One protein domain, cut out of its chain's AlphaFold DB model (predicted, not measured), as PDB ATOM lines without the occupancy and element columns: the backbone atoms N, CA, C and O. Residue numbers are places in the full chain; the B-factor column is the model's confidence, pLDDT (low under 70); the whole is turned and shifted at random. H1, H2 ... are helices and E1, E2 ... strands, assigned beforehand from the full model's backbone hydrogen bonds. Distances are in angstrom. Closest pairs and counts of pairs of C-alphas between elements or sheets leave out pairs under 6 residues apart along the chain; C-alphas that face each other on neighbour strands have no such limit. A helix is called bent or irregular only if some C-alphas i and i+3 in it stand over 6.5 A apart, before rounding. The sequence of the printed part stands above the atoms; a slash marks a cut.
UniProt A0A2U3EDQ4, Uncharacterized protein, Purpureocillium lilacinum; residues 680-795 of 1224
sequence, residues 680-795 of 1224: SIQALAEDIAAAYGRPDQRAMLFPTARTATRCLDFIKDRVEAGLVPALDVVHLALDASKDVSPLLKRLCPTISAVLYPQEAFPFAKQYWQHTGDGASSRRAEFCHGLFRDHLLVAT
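AT A GLANCE: This is residues 680 to 795 of the 1224 residues of an uncharacterized protein of Purpureocillium lilacinum (UniProt A0A2U3EDQ4). A curled, strongly twisted sheet of four strands is sandwiched between helices in three layers, with H2 and H4 on one face and H1 and H5 on the other; H4 runs along the edge strand E1. Small H3 lies beyond one end of the long strands E2 and E3, and the long link from H2 to E2 turns at the other end. The printed part has 116 residues, ordered H1 E1 H2 E2 H3 E3 H4 H5 E4; the sheet's order is E1 E3 E2 E4, all antiparallel. The class is mixed, helices and strands. The whole is compact, with a radius of gyration of the C-alphas of 14.1 A, yet elongated, spanning 46 by 28 by 21 A.

IN THESE COORDINATES: In the sheet, E3 is residues 750 to 757, 23.3 A long; E2 is 728 to 734, 20.4 A; E1 is 697 to 702, 16.4 A; E4 is 792 to 794, 7.1 A. H4 is residues 758 to 771, 20.5 A; H1 is 680 to 692, 18.3 A; H5 is 777 to 788, 16.4 A; H2 is 705 to 716, 16.3 A; H3 is 742 to 747, 8.6 A. C-alpha 680 is at (193.423, 171.210, 84.028), C-alpha 750 at (181.006, 164.936, 76.683) and C-alpha 794 at (176.534, 160.352, 84.258).

HOW THE PARTS SIT: E1 and E3 are antiparallel at 148 degrees, with N 698 and O 756 within hydrogen-bond range at 2.8 A. E3 and E2 stand at 160 degrees, with N 755 and O 728 at 2.8 A; E2 and E4 stand at 139 degrees, with N 793 and O 733 at 2.9 A. E1, H2 and E2 form a split strand-helix-strand unit, two strands running the same way with E3 between them, its crossover right-handed. H2 is on the sheet at a height of 8.5 A, over E3 and along the strands, 6 degrees on the local plane; it is only just not over E1, on which 2 of its 12 C-alphas fall. H1 is on the opposite face; its closest C-alphas to E1 are Ala 685 and Ala 699, 5.0 A. H5, on the same face as H1, touches residues 680 to 684 of H1 alone, closest at the C-alphas of Ile 681 and Ala 780, 5.3 A. Residues 711 to 715 of H2 alone touch H4, closest at the C-alphas of Ile 715 and Phe 763, 5.5 A. H4 is irregular, with C-alphas 759 and 762 7.2 A apart. H3 is not on the sheet. Every O i to N i+4 pair is within hydrogen-bond range in H1, H2, H3 and H5, and 8 of 10 are in H4.

THE WHOLE: The C-alphas farthest apart are those of Glu 720 and Pro 742, 46.1 A. The printed part has no cut; the link from H2 to E2 is long, 11 residues. The mean pLDDT of the printed part is 93.2, and no printed residue is under 70.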
ATOM      1  N   SER A 680     194.889 171.170  84.188       91.12
ATOM      2  CA  SER A 680     193.423 171.210  84.028       91.12
ATOM      3  C   SER A 680     192.799 169.831  83.739       91.12
ATOM      4  O   SER A 680     191.658 169.579  84.114       91.12
ATOM      5  N   ILE A 681     193.544 168.916  83.102       94.94
ATOM      6  CA  ILE A 681     193.109 167.524  82.883       94.94
ATOM      7  C   ILE A 681     193.201 166.741  84.201       94.94
ATOM      8  O   ILE A 681     192.290 165.980  84.511       94.94
ATOM      9  N   GLN A 682     194.268 166.947  84.986       95.00
ATOM     10  CA  GLN A 682     194.433 166.322  86.306       95.00
ATOM     11  C   GLN A 682     193.324 166.759  87.276       95.00
ATOM     12  O   GLN A 682     192.645 165.907  87.835       95.00
ATOM     13  N   ALA A 683     193.055 168.063  87.386       95.31
ATOM     14  CA  ALA A 683     192.054 168.594  88.311       95.31
ATOM     15  C   ALA A 683     190.617 168.127  87.989       95.31
ATOM     16  O   ALA A 683     189.839 167.847  88.899       95.31
ATOM     17  N   LEU A 684     190.256 167.990  86.704       97.25
ATOM     18  CA  LEU A 684     188.977 167.378  86.319       97.25
ATOM     19  C   LEU A 684     188.967 165.862  86.580       97.25
ATOM     20  O   LEU A 684     187.938 165.310  86.961       97.25
ATOM     21  N   ALA A 685     190.096 165.174  86.390       97.69
ATOM     22  CA  ALA A 685     190.205 163.748  86.688       97.69
ATOM     23  C   ALA A 685     190.031 163.477  88.193       97.69
ATOM     24  O   ALA A 685     189.325 162.545  88.566       97.69
ATOM     25  N   GLU A 686     190.617 164.312  89.045       97.06
ATOM     26  CA  GLU A 686     190.505 164.242  90.504       97.06
ATOM     27  C   GLU A 686     189.069 164.507  90.977       97.06
ATOM     28  O   GLU A 686     188.508 163.665  91.680       97.06
ATOM     29  N   ASP A 687     188.421 165.581  90.507       97.12
ATOM     30  CA  ASP A 687     187.017 165.878  90.844       97.12
ATOM     31  C   ASP A 687     186.055 164.761  90.357       97.12
ATOM     32  O   ASP A 687     185.088 164.428  91.046       97.12
ATOM     33  N   ILE A 688     186.317 164.120  89.206       97.06
ATOM     34  CA  ILE A 688     185.524 162.972  88.716       97.06
ATOM     35  C   ILE A 688     185.807 161.692  89.522       97.06
ATOM     36  O   ILE A 688     184.870 160.954  89.836       97.06
ATOM     37  N   ALA A 689     187.066 161.420  89.877       96.56
ATOM     38  CA  ALA A 689     187.437 160.267  90.696       96.56
ATOM     39  C   ALA A 689     186.832 160.366  92.105       96.56
ATOM     40  O   ALA A 689     186.291 159.381  92.601       96.56
ATOM     41  N   ALA A 690     186.820 161.558  92.707       96.38
ATOM     42  CA  ALA A 690     186.174 161.809  93.994       96.38
ATOM     43  C   ALA A 690     184.639 161.652  93.946       96.38
ATOM     44  O   ALA A 690     184.031 161.263  94.943       96.38
ATOM     45  N   ALA A 691     184.004 161.942  92.803       95.69
ATOM     46  CA  ALA A 691     182.548 161.881  92.645       95.69
ATOM     47  C   ALA A 691     181.998 160.495  92.245       95.69
ATOM     48  O   ALA A 691     180.873 160.161  92.622       95.69
ATOM     49  N   TYR A 692     182.753 159.703  91.473       95.69
ATOM     50  CA  TYR A 692     182.284 158.425  90.902       95.69
ATOM     51  C   TYR A 692     183.203 157.224  91.166       95.69
ATOM     52  O   TYR A 692     182.792 156.086  90.931       95.69
ATOM     53  N   GLY A 693     184.436 157.457  91.612       93.12
ATOM     54  CA  GLY A 693     185.405 156.416  91.926       93.12
ATOM     55  C   GLY A 693     185.316 155.907  93.365       93.12
ATOM     56  O   GLY A 693     184.493 156.327  94.180       93.12
ATOM     57  N   ARG A 694     186.202 154.963  93.669       93.12
ATOM     58  CA  ARG A 694     186.512 154.487  95.022       93.12
ATOM     59  C   ARG A 694     187.694 155.292  95.595       93.12
ATOM     60  O   ARG A 694     188.458 155.844  94.807       93.12
ATOM     61  N   PRO A 695     187.905 155.332  96.926       87.94
ATOM     62  CA  PRO A 695     188.984 156.121  97.540       87.94
ATOM     63  C   PRO A 695     190.414 155.760  97.091       87.94
ATOM     64  O   PRO A 695     191.331 156.550  97.281       87.94
ATOM     65  N   ASP A 696     190.603 154.568  96.525       89.00
ATOM     66  CA  ASP A 696     191.849 154.023  95.973       89.00
ATOM     67  C   ASP A 696     192.013 154.240  94.452       89.00
ATOM     68  O   ASP A 696     193.075 153.957  93.892       89.00
ATOM     69  N   GLN A 697     190.976 154.732  93.766       94.25
ATOM     70  CA  GLN A 697     190.967 154.897  92.313       94.25
ATOM     71  C   GLN A 697     191.393 156.299  91.862       94.25
ATOM     72  O   GLN A 697     191.119 157.316  92.494       94.25
ATOM     73  N   ARG A 698     192.000 156.345  90.675       96.31
ATOM     74  CA  ARG A 698     192.309 157.556  89.908       96.31
ATOM     75  C   ARG A 698     191.577 157.512  88.568       96.31
ATOM     76  O   ARG A 698     191.160 156.444  88.121       96.31
ATOM     77  N   ALA A 699     191.436 158.668  87.927       97.75
ATOM     78  CA  ALA A 699     190.795 158.798  86.622       97.75
ATOM     79  C   ALA A 699     191.790 159.169  85.512       97.75
ATOM     80  O   ALA A 699     192.780 159.862  85.745       97.75
ATOM     81  N   MET A 700     191.470 158.778  84.277       97.94
ATOM     82  CA  MET A 700     192.120 159.274  83.061       97.94
ATOM     83  C   MET A 700     191.067 159.622  82.012       97.94
ATOM     84  O   MET A 700     190.137 158.844  81.788       97.94
ATOM     85  N   LEU A 701     191.201 160.808  81.411       97.94
ATOM     86  CA  LEU A 701     190.128 161.456  80.657       97.94
ATOM     87  C   LEU A 701     190.261 161.296  79.141       97.94
ATOM     88  O   LEU A 701     191.314 161.553  78.550       97.94
ATOM     89  N   PHE A 702     189.135 160.954  78.526       97.69
ATOM     90  CA  PHE A 702     188.974 160.670  77.108       97.69
ATOM     91  C   PHE A 702     187.783 161.460  76.535       97.69
ATOM     92  O   PHE A 702     186.790 161.663  77.243       97.69
ATOM     93  N   PRO A 703     187.837 161.901  75.264       95.94
ATOM     94  CA  PRO A 703     186.759 162.638  74.609       95.94
ATOM     95  C   PRO A 703     185.402 161.926  74.633       95.94
ATOM     96  O   PRO A 703     184.374 162.576  74.804       95.94
ATOM     97  N   THR A 704     185.385 160.607  74.441       95.31
ATOM     98  CA  THR A 704     184.171 159.841  74.115       95.31
ATOM     99  C   THR A 704     184.110 158.512  74.858       95.31
ATOM    100  O   THR A 704     185.109 158.001  75.368       95.31
ATOM    101  N   ALA A 705     182.921 157.905  74.872       95.25
ATOM    102  CA  ALA A 705     182.745 156.570  75.430       95.25
ATOM    103  C   ALA A 705     183.597 155.522  74.693       95.25
ATOM    104  O   ALA A 705     184.224 154.681  75.331       95.25
ATOM    105  N   ARG A 706     183.680 155.614  73.357       94.50
ATOM    106  CA  ARG A 706     184.478 154.723  72.501       94.50
ATOM    107  C   ARG A 706     185.967 154.772  72.867       94.50
ATOM    108  O   ARG A 706     186.568 153.723  73.082       94.50
ATOM    109  N   THR A 707     186.547 155.968  72.980       95.56
ATOM    110  CA  THR A 707     187.969 156.151  73.329       95.56
ATOM    111  C   THR A 707     188.285 155.684  74.757       95.56
ATOM    112  O   THR A 707     189.278 154.983  74.960       95.56
ATOM    113  N   ALA A 708     187.399 155.940  75.729       97.50
ATOM    114  CA  ALA A 708     187.542 155.410  77.090       97.50
ATOM    115  C   ALA A 708     187.470 153.872  77.157       97.50
ATOM    116  O   ALA A 708     188.297 153.251  77.822       97.50
ATOM    117  N   THR A 709     186.531 153.237  76.445       96.50
ATOM    118  CA  THR A 709     186.398 151.767  76.428       96.50
ATOM    119  C   THR A 709     187.631 151.088  75.829       96.50
ATOM    120  O   THR A 709     188.119 150.110  76.385       96.50
ATOM    121  N   ARG A 710     188.214 151.642  74.756       95.50
ATOM    122  CA  ARG A 710     189.456 151.110  74.164       95.50
ATOM    123  C   ARG A 710     190.643 151.180  75.132       95.50
ATOM    124  O   ARG A 710     191.441 150.244  75.180       95.50
ATOM    125  N   CYS A 711     190.736 152.249  75.926       97.50
ATOM    126  CA  CYS A 711     191.716 152.357  77.008       97.50
ATOM    127  C   CYS A 711     191.468 151.309  78.104       97.50
ATOM    128  O   CYS A 711     192.384 150.575  78.473       97.50
ATOM    129  N   LEU A 712     190.222 151.192  78.577       97.25
ATOM    130  CA  LEU A 712     189.810 150.196  79.567       97.25
ATOM    131  C   LEU A 712     190.199 148.773  79.131       97.25
ATOM    132  O   LEU A 712     190.782 148.030  79.919       97.25
ATOM    133  N   ASP A 713     189.897 148.394  77.891       96.06
ATOM    134  CA  ASP A 713     190.177 147.051  77.375       96.06
ATOM    135  C   ASP A 713     191.689 146.812  77.207       96.06
ATOM    136  O   ASP A 713     192.199 145.785  77.652       96.06
ATOM    137  N   PHE A 714     192.445 147.807  76.724       96.50
ATOM    138  CA  PHE A 714     193.912 147.742  76.692       96.50
ATOM    139  C   PHE A 714     194.534 147.518  78.083       96.50
ATOM    140  O   PHE A 714     195.547 146.819  78.190       96.50
ATOM    141  N   ILE A 715     193.949 148.098  79.139       96.94
ATOM    142  CA  ILE A 715     194.372 147.871  80.528       96.94
ATOM    143  C   ILE A 715     194.004 146.446  80.970       96.94
ATOM    144  O   ILE A 715     194.877 145.746  81.482       96.94
ATOM    145  N   LYS A 716     192.758 145.989  80.748       96.31
ATOM    146  CA  LYS A 716     192.289 144.634  81.124       96.31
ATOM    147  C   LYS A 716     193.182 143.519  80.583       96.31
ATOM    148  O   LYS A 716     193.467 142.576  81.312       96.31
ATOM    149  N   ASP A 717     193.639 143.648  79.340       94.50
ATOM    150  CA  ASP A 717     194.524 142.683  78.673       94.50
ATOM    151  C   ASP A 717     195.926 142.568  79.311       94.50
ATOM    152  O   ASP A 717     196.713 141.706  78.917       94.50
ATOM    153  N   ARG A 718     196.298 143.491  80.215       94.75
ATOM    154  CA  ARG A 718     197.685 143.698  80.678       94.75
ATOM    155  C   ARG A 718     197.851 143.771  82.198       94.75
ATOM    156  O   ARG A 718     198.959 143.547  82.678       94.75
ATOM    157  N   VAL A 719     196.790 144.066  82.952       95.44
ATOM    158  CA  VAL A 719     196.792 143.963  84.422       95.44
ATOM    159  C   VAL A 719     196.597 142.520  84.884       95.44
ATOM    160  O   VAL A 719     196.087 141.671  84.156       95.44
ATOM    161  N   GLU A 720     196.949 142.241  86.137       93.06
ATOM    162  CA  GLU A 720     196.583 140.978  86.775       93.06
ATOM    163  C   GLU A 720     195.056 140.823  86.860       93.06
ATOM    164  O   GLU A 720     194.330 141.778  87.143       93.06
ATOM    165  N   ALA A 721     194.554 139.596  86.685       91.06
ATOM    166  CA  ALA A 721     193.113 139.318  86.650       91.06
ATOM    167  C   ALA A 721     192.358 139.752  87.927       91.06
ATOM    168  O   ALA A 721     191.160 140.023  87.867       91.06
ATOM    169  N   GLY A 722     193.051 139.857  89.070       92.25
ATOM    170  CA  GLY A 722     192.496 140.375  90.325       92.25
ATOM    171  C   GLY A 722     192.221 141.887  90.331       92.25
ATOM    172  O   GLY A 722     191.371 142.333  91.096       92.25
ATOM    173  N   LEU A 723     192.878 142.664  89.462       91.62
ATOM    174  CA  LEU A 723     192.678 144.114  89.329       91.62
ATOM    175  C   LEU A 723     191.531 144.469  88.371       91.62
ATOM    176  O   LEU A 723     190.956 145.549  88.479       91.62
ATOM    177  N   VAL A 724     191.146 143.564  87.461       93.44
ATOM    178  CA  VAL A 724     190.072 143.796  86.475       93.44
ATOM    179  C   VAL A 724     188.731 144.232  87.107       93.44
ATOM    180  O   VAL A 724     188.121 145.158  86.573       93.44
ATOM    181  N   PRO A 725     188.262 143.678  88.249       94.00
ATOM    182  CA  PRO A 725     187.044 144.146  88.930       94.00
ATOM    183  C   PRO A 725     187.157 145.529  89.600       94.00
ATOM    184  O   PRO A 725     186.144 146.069  90.052       94.00
ATOM    185  N   ALA A 726     188.369 146.085  89.697       92.62
ATOM    186  CA  ALA A 726     188.646 147.436  90.182       92.62
ATOM    187  C   ALA A 726     188.805 148.459  89.037       92.62
ATOM    188  O   ALA A 726     189.106 149.622  89.300       92.62
ATOM    189  N   LEU A 727     188.574 148.055  87.782       95.69
ATOM    190  CA  LEU A 727     188.478 148.954  86.632       95.69
ATOM    191  C   LEU A 727     187.002 149.261  86.331       95.69
ATOM    192  O   LEU A 727     186.190 148.342  86.220       95.69
ATOM    193  N   ASP A 728     186.653 150.534  86.151       94.75
ATOM    194  CA  ASP A 728     185.316 150.955  85.700       94.75
ATOM    195  C   ASP A 728     185.415 152.158  84.742       94.75
ATOM    196  O   ASP A 728     186.495 152.724  84.554       94.75
ATOM    197  N   VAL A 729     184.310 152.555  84.109       96.62
ATOM    198  CA  VAL A 729     184.257 153.750  83.246       96.62
ATOM    199  C   VAL A 729     182.983 154.542  83.507       96.62
ATOM    200  O   VAL A 729     181.878 154.005  83.441       96.62
ATOM    201  N   VAL A 730     183.135 155.848  83.736       96.94
ATOM    202  CA  VAL A 730     182.016 156.794  83.806       96.94
ATOM    203  C   VAL A 730     181.972 157.664  82.547       96.94
ATOM    204  O   VAL A 730     182.988 158.197  82.098       96.94
ATOM    205  N   HIS A 731     180.777 157.805  81.973       96.94
ATOM    206  CA  HIS A 731     180.509 158.610  80.781       96.94
ATOM    207  C   HIS A 731     179.646 159.816  81.158       96.94
ATOM    208  O   HIS A 731     178.449 159.663  81.425       96.94
ATOM    209  N   LEU A 732     180.240 161.007  81.173       96.44
ATOM    210  CA  LEU A 732     179.549 162.254  81.485       96.44
ATOM    211  C   LEU A 732     179.129 162.974  80.197       96.44
ATOM    212  O   LEU A 732     179.926 163.122  79.267       96.44
ATOM    213  N   ALA A 733     177.888 163.450  80.158       94.88
ATOM    214  CA  ALA A 733     177.348 164.261  79.066       94.88
ATOM    215  C   ALA A 733     176.505 165.418  79.609       94.88
ATOM    216  O   ALA A 733     176.100 165.407  80.773       94.88
ATOM    217  N   LEU A 734     176.234 166.407  78.755       93.06
ATOM    218  CA  LEU A 734     175.368 167.537  79.083       93.06
ATOM    219  C   LEU A 734     173.959 167.074  79.490       93.06
ATOM    220  O   LEU A 734     173.267 166.403  78.721       93.06
ATOM    221  N   ASP A 735     173.503 167.511  80.663       89.81
ATOM    222  CA  ASP A 735     172.124 167.356  81.118       89.81
ATOM    223  C   ASP A 735     171.186 168.264  80.306       89.81
ATOM    224  O   ASP A 735     170.867 169.396  80.679       89.81
ATOM    225  N   ALA A 736     170.729 167.744  79.169       82.50
ATOM    226  CA  ALA A 736     169.795 168.423  78.279       82.50
ATOM    227  C   ALA A 736     168.389 168.641  78.883       82.50
ATOM    228  O   ALA A 736     167.563 169.288  78.237       82.50
ATOM    229  N   SER A 737     168.099 168.124  80.090       83.31
ATOM    230  CA  SER A 737     166.846 168.408  80.806       83.31
ATOM    231  C   SER A 737     166.864 169.754  81.540       83.31
ATOM    232  O   SER A 737     165.802 170.318  81.808       83.31
ATOM    233  N   LYS A 738     168.056 170.295  81.825       84.75
ATOM    234  CA  LYS A 738     168.239 171.617  82.438       84.75
ATOM    235  C   LYS A 738     168.099 172.737  81.411       84.75
ATOM    236  O   LYS A 738     168.323 172.550  80.207       84.75
ATOM    237  N   ASP A 739     167.777 173.939  81.885       83.31
ATOM    238  CA  ASP A 739     167.729 175.111  81.011       83.31
ATOM    239  C   ASP A 739     169.132 175.668  80.731       83.31
ATOM    240  O   ASP A 739     169.603 176.626  81.333       83.31
ATOM    241  N   VAL A 740     169.829 174.981  79.828       84.12
ATOM    242  CA  VAL A 740     171.160 175.345  79.329       84.12
ATOM    243  C   VAL A 740     171.072 175.998  77.947       84.12
ATOM    244  O   VAL A 740     170.134 175.745  77.186       84.12
ATOM    245  N   SER A 741     172.047 176.845  77.604       81.69
ATOM    246  CA  SER A 741     171.982 177.686  76.401       81.69
ATOM    247  C   SER A 741     171.843 176.877  75.092       81.69
ATOM    248  O   SER A 741     172.323 175.741  75.003       81.69
ATOM    249  N   PRO A 742     171.246 177.449  74.023       78.50
ATOM    250  CA  PRO A 742     171.187 176.798  72.711       78.50
ATOM    251  C   PRO A 742     172.572 176.423  72.162       78.50
ATOM    252  O   PRO A 742     172.706 175.438  71.439       78.50
ATOM    253  N   LEU A 743     173.609 177.179  72.543       76.56
ATOM    254  CA  LEU A 743     174.995 176.913  72.171       76.56
ATOM    255  C   LEU A 743     175.520 175.626  72.824       76.56
ATOM    256  O   LEU A 743     176.076 174.785  72.120       76.56
ATOM    257  N   LEU A 744     175.264 175.420  74.125       80.81
ATOM    258  CA  LEU A 744     175.574 174.163  74.817       80.81
ATOM    259  C   LEU A 744     174.794 172.982  74.232       80.81
ATOM    260  O   LEU A 744     175.384 171.938  73.961       80.81
ATOM    261  N   LYS A 745     173.489 173.158  73.983       82.94
ATOM    262  CA  LYS A 745     172.623 172.124  73.383       82.94
ATOM    263  C   LYS A 745     173.114 171.704  71.986       82.94
ATOM    264  O   LYS A 745     173.027 170.528  71.651       82.94
ATOM    265  N   ARG A 746     173.683 172.635  71.205       81.75
ATOM    266  CA  ARG A 746     174.332 172.373  69.903       81.75
ATOM    267  C   ARG A 746     175.715 171.717  70.031       81.75
ATOM    268  O   ARG A 746     176.055 170.888  69.197       81.75
ATOM    269  N   LEU A 747     176.502 172.089  71.042       83.62
ATOM    270  CA  LEU A 747     177.850 171.555  71.281       83.62
ATOM    271  C   LEU A 747     177.839 170.131  71.864       83.62
ATOM    272  O   LEU A 747     178.767 169.371  71.610       83.62
ATOM    273  N   CYS A 748     176.811 169.793  72.650       86.38
ATOM    274  CA  CYS A 748     176.629 168.510  73.342       86.38
ATOM    275  C   CYS A 748     177.931 167.959  73.980       86.38
ATOM    276  O   CYS A 748     178.392 166.864  73.638       86.38
ATOM    277  N   PRO A 749     178.576 168.731  74.879       89.88
ATOM    278  CA  PRO A 749     179.857 168.358  75.456       89.88
ATOM    279  C   PRO A 749     179.773 167.047  76.238       89.88
ATOM    280  O   PRO A 749     178.813 166.768  76.960       89.88
ATOM    281  N   THR A 750     180.830 166.258  76.086       93.81
ATOM    282  CA  THR A 750     181.006 164.936  76.683       93.81
ATOM    283  C   THR A 750     182.435 164.781  77.184       93.81
ATOM    284  O   THR A 750     183.383 165.298  76.580       93.81
ATOM    285  N   ILE A 751     182.595 164.040  78.275       97.25
ATOM    286  CA  ILE A 751     183.892 163.580  78.771       97.25
ATOM    287  C   ILE A 751     183.703 162.191  79.384       97.25
ATOM    288  O   ILE A 751     182.702 161.918  80.044       97.25
ATOM    289  N   SER A 752     184.632 161.277  79.131       98.06
ATOM    290  CA  SER A 752     184.619 159.936  79.720       98.06
ATOM    291  C   SER A 752     185.877 159.715  80.542       98.06
ATOM    292  O   SER A 752     186.962 160.123  80.133       98.06
ATOM    293  N   ALA A 753     185.735 159.067  81.693       98.12
ATOM    294  CA  ALA A 753     186.839 158.785  82.596       98.12
ATOM    295  C   ALA A 753     186.963 157.280  82.822       98.12
ATOM    296  O   ALA A 753     186.013 156.637  83.271       98.12
ATOM    297  N   VAL A 754     188.144 156.730  82.533       98.31
ATOM    298  CA  VAL A 754     188.513 155.380  82.973       98.31
ATOM    299  C   VAL A 754     188.974 155.483  84.420       98.31
ATOM    300  O   VAL A 754     189.894 156.249  84.702       98.31
ATOM    301  N   LEU A 755     188.325 154.736  85.311       98.00
ATOM    302  CA  LEU A 755     188.597 154.675  86.745       98.00
ATOM    303  C   LEU A 755     189.412 153.414  87.044       98.00
ATOM    304  O   LEU A 755     189.007 152.314  86.668       98.00
ATOM    305  N   TYR A 756     190.564 153.565  87.696       97.06
ATOM    306  CA  TYR A 756     191.523 152.478  87.908       97.06
ATOM    307  C   TYR A 756     192.345 152.672  89.197       97.06
ATOM    308  O   TYR A 756     192.587 153.815  89.587       97.06
ATOM    309  N   PRO A 757     192.804 151.594  89.859       96.00
ATOM    310  CA  PRO A 757     193.691 151.690  91.017       96.00
ATOM    311  C   PRO A 757     195.134 151.990  90.566       96.00
ATOM    312  O   PRO A 757     195.491 151.773  89.403       96.00
ATOM    313  N   GLN A 758     195.979 152.509  91.459       94.06
ATOM    314  CA  GLN A 758     197.309 153.044  91.117       94.06
ATOM    315  C   GLN A 758     198.234 152.027  90.404       94.06
ATOM    316  O   GLN A 758     199.050 152.427  89.574       94.06
ATOM    317  N   GLU A 759     198.061 150.725  90.640       95.12
ATOM    318  CA  GLU A 759     198.738 149.604  89.963       95.12
ATOM    319  C   GLU A 759     198.547 149.623  88.439       95.12
ATOM    320  O   GLU A 759     199.440 149.238  87.685       95.12
ATOM    321  N   ALA A 760     197.385 150.079  87.970       96.06
ATOM    322  CA  ALA A 760     197.024 150.109  86.556       96.06
ATOM    323  C   ALA A 760     197.456 151.405  85.841       96.06
ATOM    324  O   ALA A 760     197.404 151.472  84.607       96.06
ATOM    325  N   PHE A 761     197.933 152.418  86.580       95.50
ATOM    326  CA  PHE A 761     198.393 153.692  86.014       95.50
ATOM    327  C   PHE A 761     199.430 153.538  84.883       95.50
ATOM    328  O   PHE A 761     199.268 154.223  83.871       95.50
ATOM    329  N   PRO A 762     200.438 152.637  84.950       95.31
ATOM    330  CA  PRO A 762     201.393 152.455  83.858       95.31
ATOM    331  C   PRO A 762     200.738 152.022  82.542       95.31
ATOM    332  O   PRO A 762     201.189 152.434  81.476       95.31
ATOM    333  N   PHE A 763     199.665 151.226  82.581       96.12
ATOM    334  CA  PHE A 763     198.955 150.787  81.375       96.12
ATOM    335  C   PHE A 763     198.020 151.875  80.842       96.12
ATOM    336  O   PHE A 763     198.017 152.129  79.639       96.12
ATOM    337  N   ALA A 764     197.308 152.578  81.731       95.94
ATOM    338  CA  ALA A 764     196.477 153.725  81.369       95.94
ATOM    339  C   ALA A 764     197.318 154.835  80.711       95.94
ATOM    340  O   ALA A 764     197.036 155.255  79.586       95.94
ATOM    341  N   LYS A 765     198.425 155.232  81.359       94.69
ATOM    342  CA  LYS A 765     199.395 156.208  80.842       94.69
ATOM    343  C   LYS A 765     199.965 155.772  79.497       94.69
ATOM    344  O   LYS A 765     200.049 156.600  78.596       94.69
ATOM    345  N   GLN A 766     200.299 154.491  79.329       93.94
ATOM    346  CA  GLN A 766     200.740 153.971  78.035       93.94
ATOM    347  C   GLN A 766     199.645 154.044  76.962       93.94
ATOM    348  O   GLN A 766     199.973 154.385  75.830       93.94
ATOM    349  N   TYR A 767     198.373 153.763  77.255       95.88
ATOM    350  CA  TYR A 767     197.317 153.940  76.251       95.88
ATOM    351  C   TYR A 767     197.186 155.414  75.853       95.88
ATOM    352  O   TYR A 767     197.363 155.752  74.682       95.88
ATOM    353  N   TRP A 768     196.938 156.291  76.833       95.00
ATOM    354  CA  TRP A 768     196.751 157.736  76.644       95.00
ATOM    355  C   TRP A 768     197.938 158.401  75.945       95.00
ATOM    356  O   TRP A 768     197.731 159.279  75.108       95.00
ATOM    357  N   GLN A 769     199.162 157.938  76.234       92.69
ATOM    358  CA  GLN A 769     200.350 158.310  75.485       92.69
ATOM    359  C   GLN A 769     200.222 157.766  74.063       92.69
ATOM    360  O   GLN A 769     199.685 158.480  73.225       92.69
ATOM    361  N   HIS A 770     200.659 156.536  73.758       93.50
ATOM    362  CA  HIS A 770     200.919 156.111  72.373       93.50
ATOM    363  C   HIS A 770     199.784 156.488  71.399       93.50
ATOM    364  O   HIS A 770     200.061 157.139  70.395       93.50
ATOM    365  N   THR A 771     198.523 156.222  71.758       94.62
ATOM    366  CA  THR A 771     197.333 156.481  70.920       94.62
ATOM    367  C   THR A 771     196.999 157.954  70.672       94.62
ATOM    368  O   THR A 771     196.417 158.281  69.641       94.62
ATOM    369  N   GLY A 772     197.295 158.849  71.619       93.06
ATOM    370  CA  GLY A 772     196.801 160.228  71.583       93.06
ATOM    371  C   GLY A 772     195.273 160.377  71.673       93.06
ATOM    372  O   GLY A 772     194.779 161.453  71.357       93.06
ATOM    373  N   ASP A 773     194.532 159.347  72.107       93.50
ATOM    374  CA  ASP A 773     193.066 159.382  72.309       93.50
ATOM    375  C   ASP A 773     192.633 160.277  73.502       93.50
ATOM    376  O   ASP A 773     191.446 160.367  73.803       93.50
ATOM    377  N   GLY A 774     193.564 160.894  74.238       94.56
ATOM    378  CA  GLY A 774     193.277 161.680  75.444       94.56
ATOM    379  C   GLY A 774     192.524 162.994  75.190       94.56
ATOM    380  O   GLY A 774     192.621 163.595  74.122       94.56
ATOM    381  N   ALA A 775     191.787 163.475  76.194       94.75
ATOM    382  CA  ALA A 775     191.115 164.775  76.115       94.75
ATOM    383  C   ALA A 775     192.117 165.950  76.094       94.75
ATOM    384  O   ALA A 775     193.121 165.919  76.809       94.75
ATOM    385  N   SER A 776     191.831 167.003  75.315       93.62
ATOM    386  CA  SER A 776     192.629 168.238  75.327       93.62
ATOM    387  C   SER A 776     192.399 169.051  76.606       93.62
ATOM    388  O   SER A 776     191.364 168.938  77.265       93.62
ATOM    389  N   SER A 777     193.364 169.899  76.959       91.81
ATOM    390  CA  SER A 777     193.313 170.773  78.135       91.81
ATOM    391  C   SER A 777     192.194 171.817  78.052       91.81
ATOM    392  O   SER A 777     191.455 171.965  79.025       91.81
ATOM    393  N   ARG A 778     191.966 172.426  76.877       90.25
ATOM    394  CA  ARG A 778     190.795 173.289  76.616       90.25
ATOM    395  C   ARG A 778     189.471 172.550  76.854       90.25
ATOM    396  O   ARG A 778     188.611 173.040  77.586       90.25
ATOM    397  N   ARG A 779     189.325 171.331  76.310       93.19
ATOM    398  CA  ARG A 779     188.137 170.485  76.540       93.19
ATOM    399  C   ARG A 779     187.965 170.142  78.018       93.19
ATOM    400  O   ARG A 779     186.834 170.145  78.499       93.19
ATOM    401  N   ALA A 780     189.054 169.851  78.730       94.31
ATOM    402  CA  ALA A 780     189.013 169.551  80.156       94.31
ATOM    403  C   ALA A 780     188.525 170.757  80.970       94.31
ATOM    404  O   ALA A 780     187.557 170.608  81.700       94.31
ATOM    405  N   GLU A 781     189.087 171.954  80.789       91.94
ATOM    406  CA  GLU A 781     188.632 173.182  81.474       91.94
ATOM    407  C   GLU A 781     187.150 173.464  81.243       91.94
ATOM    408  O   GLU A 781     186.398 173.718  82.185       91.94
ATOM    409  N   PHE A 782     186.724 173.367  79.985       91.06
ATOM    410  CA  PHE A 782     185.337 173.569  79.603       91.06
ATOM    411  C   PHE A 782     184.399 172.559  80.277       91.06
ATOM    412  O   PHE A 782     183.375 172.929  80.855       91.06
ATOM    413  N   CYS A 783     184.770 171.276  80.254       94.38
ATOM    414  CA  CYS A 783     184.024 170.234  80.950       94.38
ATOM    415  C   CYS A 783     184.081 170.414  82.476       94.38
ATOM    416  O   CYS A 783     183.136 170.038  83.158       94.38
ATOM    417  N   HIS A 784     185.142 171.010  83.026       94.88
ATOM    418  CA  HIS A 784     185.314 171.198  84.465       94.88
ATOM    419  C   HIS A 784     184.381 172.260  85.039       94.88
ATOM    420  O   HIS A 784     183.775 172.021  86.083       94.88
ATOM    421  N   GLY A 785     184.189 173.374  84.325       91.50
ATOM    422  CA  GLY A 785     183.147 174.353  84.651       91.50
ATOM    423  C   GLY A 785     181.763 173.699  84.662       91.50
ATOM    424  O   GLY A 785     181.094 173.668  85.692       91.50
ATOM    425  N   LEU A 786     181.393 173.037  83.561       92.75
ATOM    426  CA  LEU A 786     180.106 172.338  83.453       92.75
ATOM    427  C   LEU A 786     179.935 171.198  84.475       92.75
ATOM    428  O   LEU A 786     178.807 170.869  84.836       92.75
ATOM    429  N   PHE A 787     181.016 170.577  84.949       94.62
ATOM    430  CA  PHE A 787     180.954 169.560  85.999       94.62
ATOM    431  C   PHE A 787     180.656 170.171  87.376       94.62
ATOM    432  O   PHE A 787     179.812 169.656  88.116       94.62
ATOM    433  N   ARG A 788     181.289 171.307  87.690       92.81
ATOM    434  CA  ARG A 788     181.074 172.067  88.931       92.81
ATOM    435  C   ARG A 788     179.691 172.717  88.984       92.81
ATOM    436  O   ARG A 788     179.049 172.658  90.026       92.81
ATOM    437  N   ASP A 789     179.172 173.174  87.845       90.75
ATOM    438  CA  ASP A 789     177.779 173.625  87.679       90.75
ATOM    439  C   ASP A 789     176.754 172.461  87.700       90.75
ATOM    440  O   ASP A 789     175.547 172.656  87.523       90.75
ATOM    441  N   HIS A 790     177.222 171.217  87.861       91.31
ATOM    442  CA  HIS A 790     176.440 169.979  87.778       91.31
ATOM    443  C   HIS A 790     175.673 169.811  86.448       91.31
ATOM    444  O   HIS A 790     174.649 169.126  86.396       91.31
ATOM    445  N   LEU A 791     176.133 170.452  85.372       91.69
ATOM    446  CA  LEU A 791     175.574 170.362  84.019       91.69
ATOM    447  C   LEU A 791     176.113 169.158  83.235       91.69
ATOM    448  O   LEU A 791     175.453 168.722  82.297       91.69
ATOM    449  N   LEU A 792     177.265 168.594  83.617       92.94
ATOM    450  CA  LEU A 792     177.708 167.272  83.161       92.94
ATOM    451  C   LEU A 792     177.278 166.183  84.151       92.94
ATOM    452  O   LEU A 792     177.685 166.192  85.313       92.94
ATOM    453  N   VAL A 793     176.492 165.218  83.673       92.56
ATOM    454  CA  VAL A 793     175.922 164.120  84.473       92.56
ATOM    455  C   VAL A 793     176.257 162.756  83.872       92.56
ATOM    456  O   VAL A 793     176.444 162.627  82.660       92.56
ATOM    457  N   ALA A 794     176.323 161.722  84.714       92.81
ATOM    458  CA  ALA A 794     176.534 160.352  84.258       92.81
ATOM    459  C   ALA A 794     175.355 159.859  83.401       92.81
ATOM    460  O   ALA A 794     174.207 159.834  83.841       92.81
ATOM    461  N   THR A 795     175.654 159.429  82.175       84.19
ATOM    462  CA  THR A 795     174.655 158.917  81.217       84.19
ATOM    463  C   THR A 795     174.206 157.482  81.509       84.19
ATOM    464  O   THR A 795     173.207 157.016  80.960       84.19
TER     465      THR A 795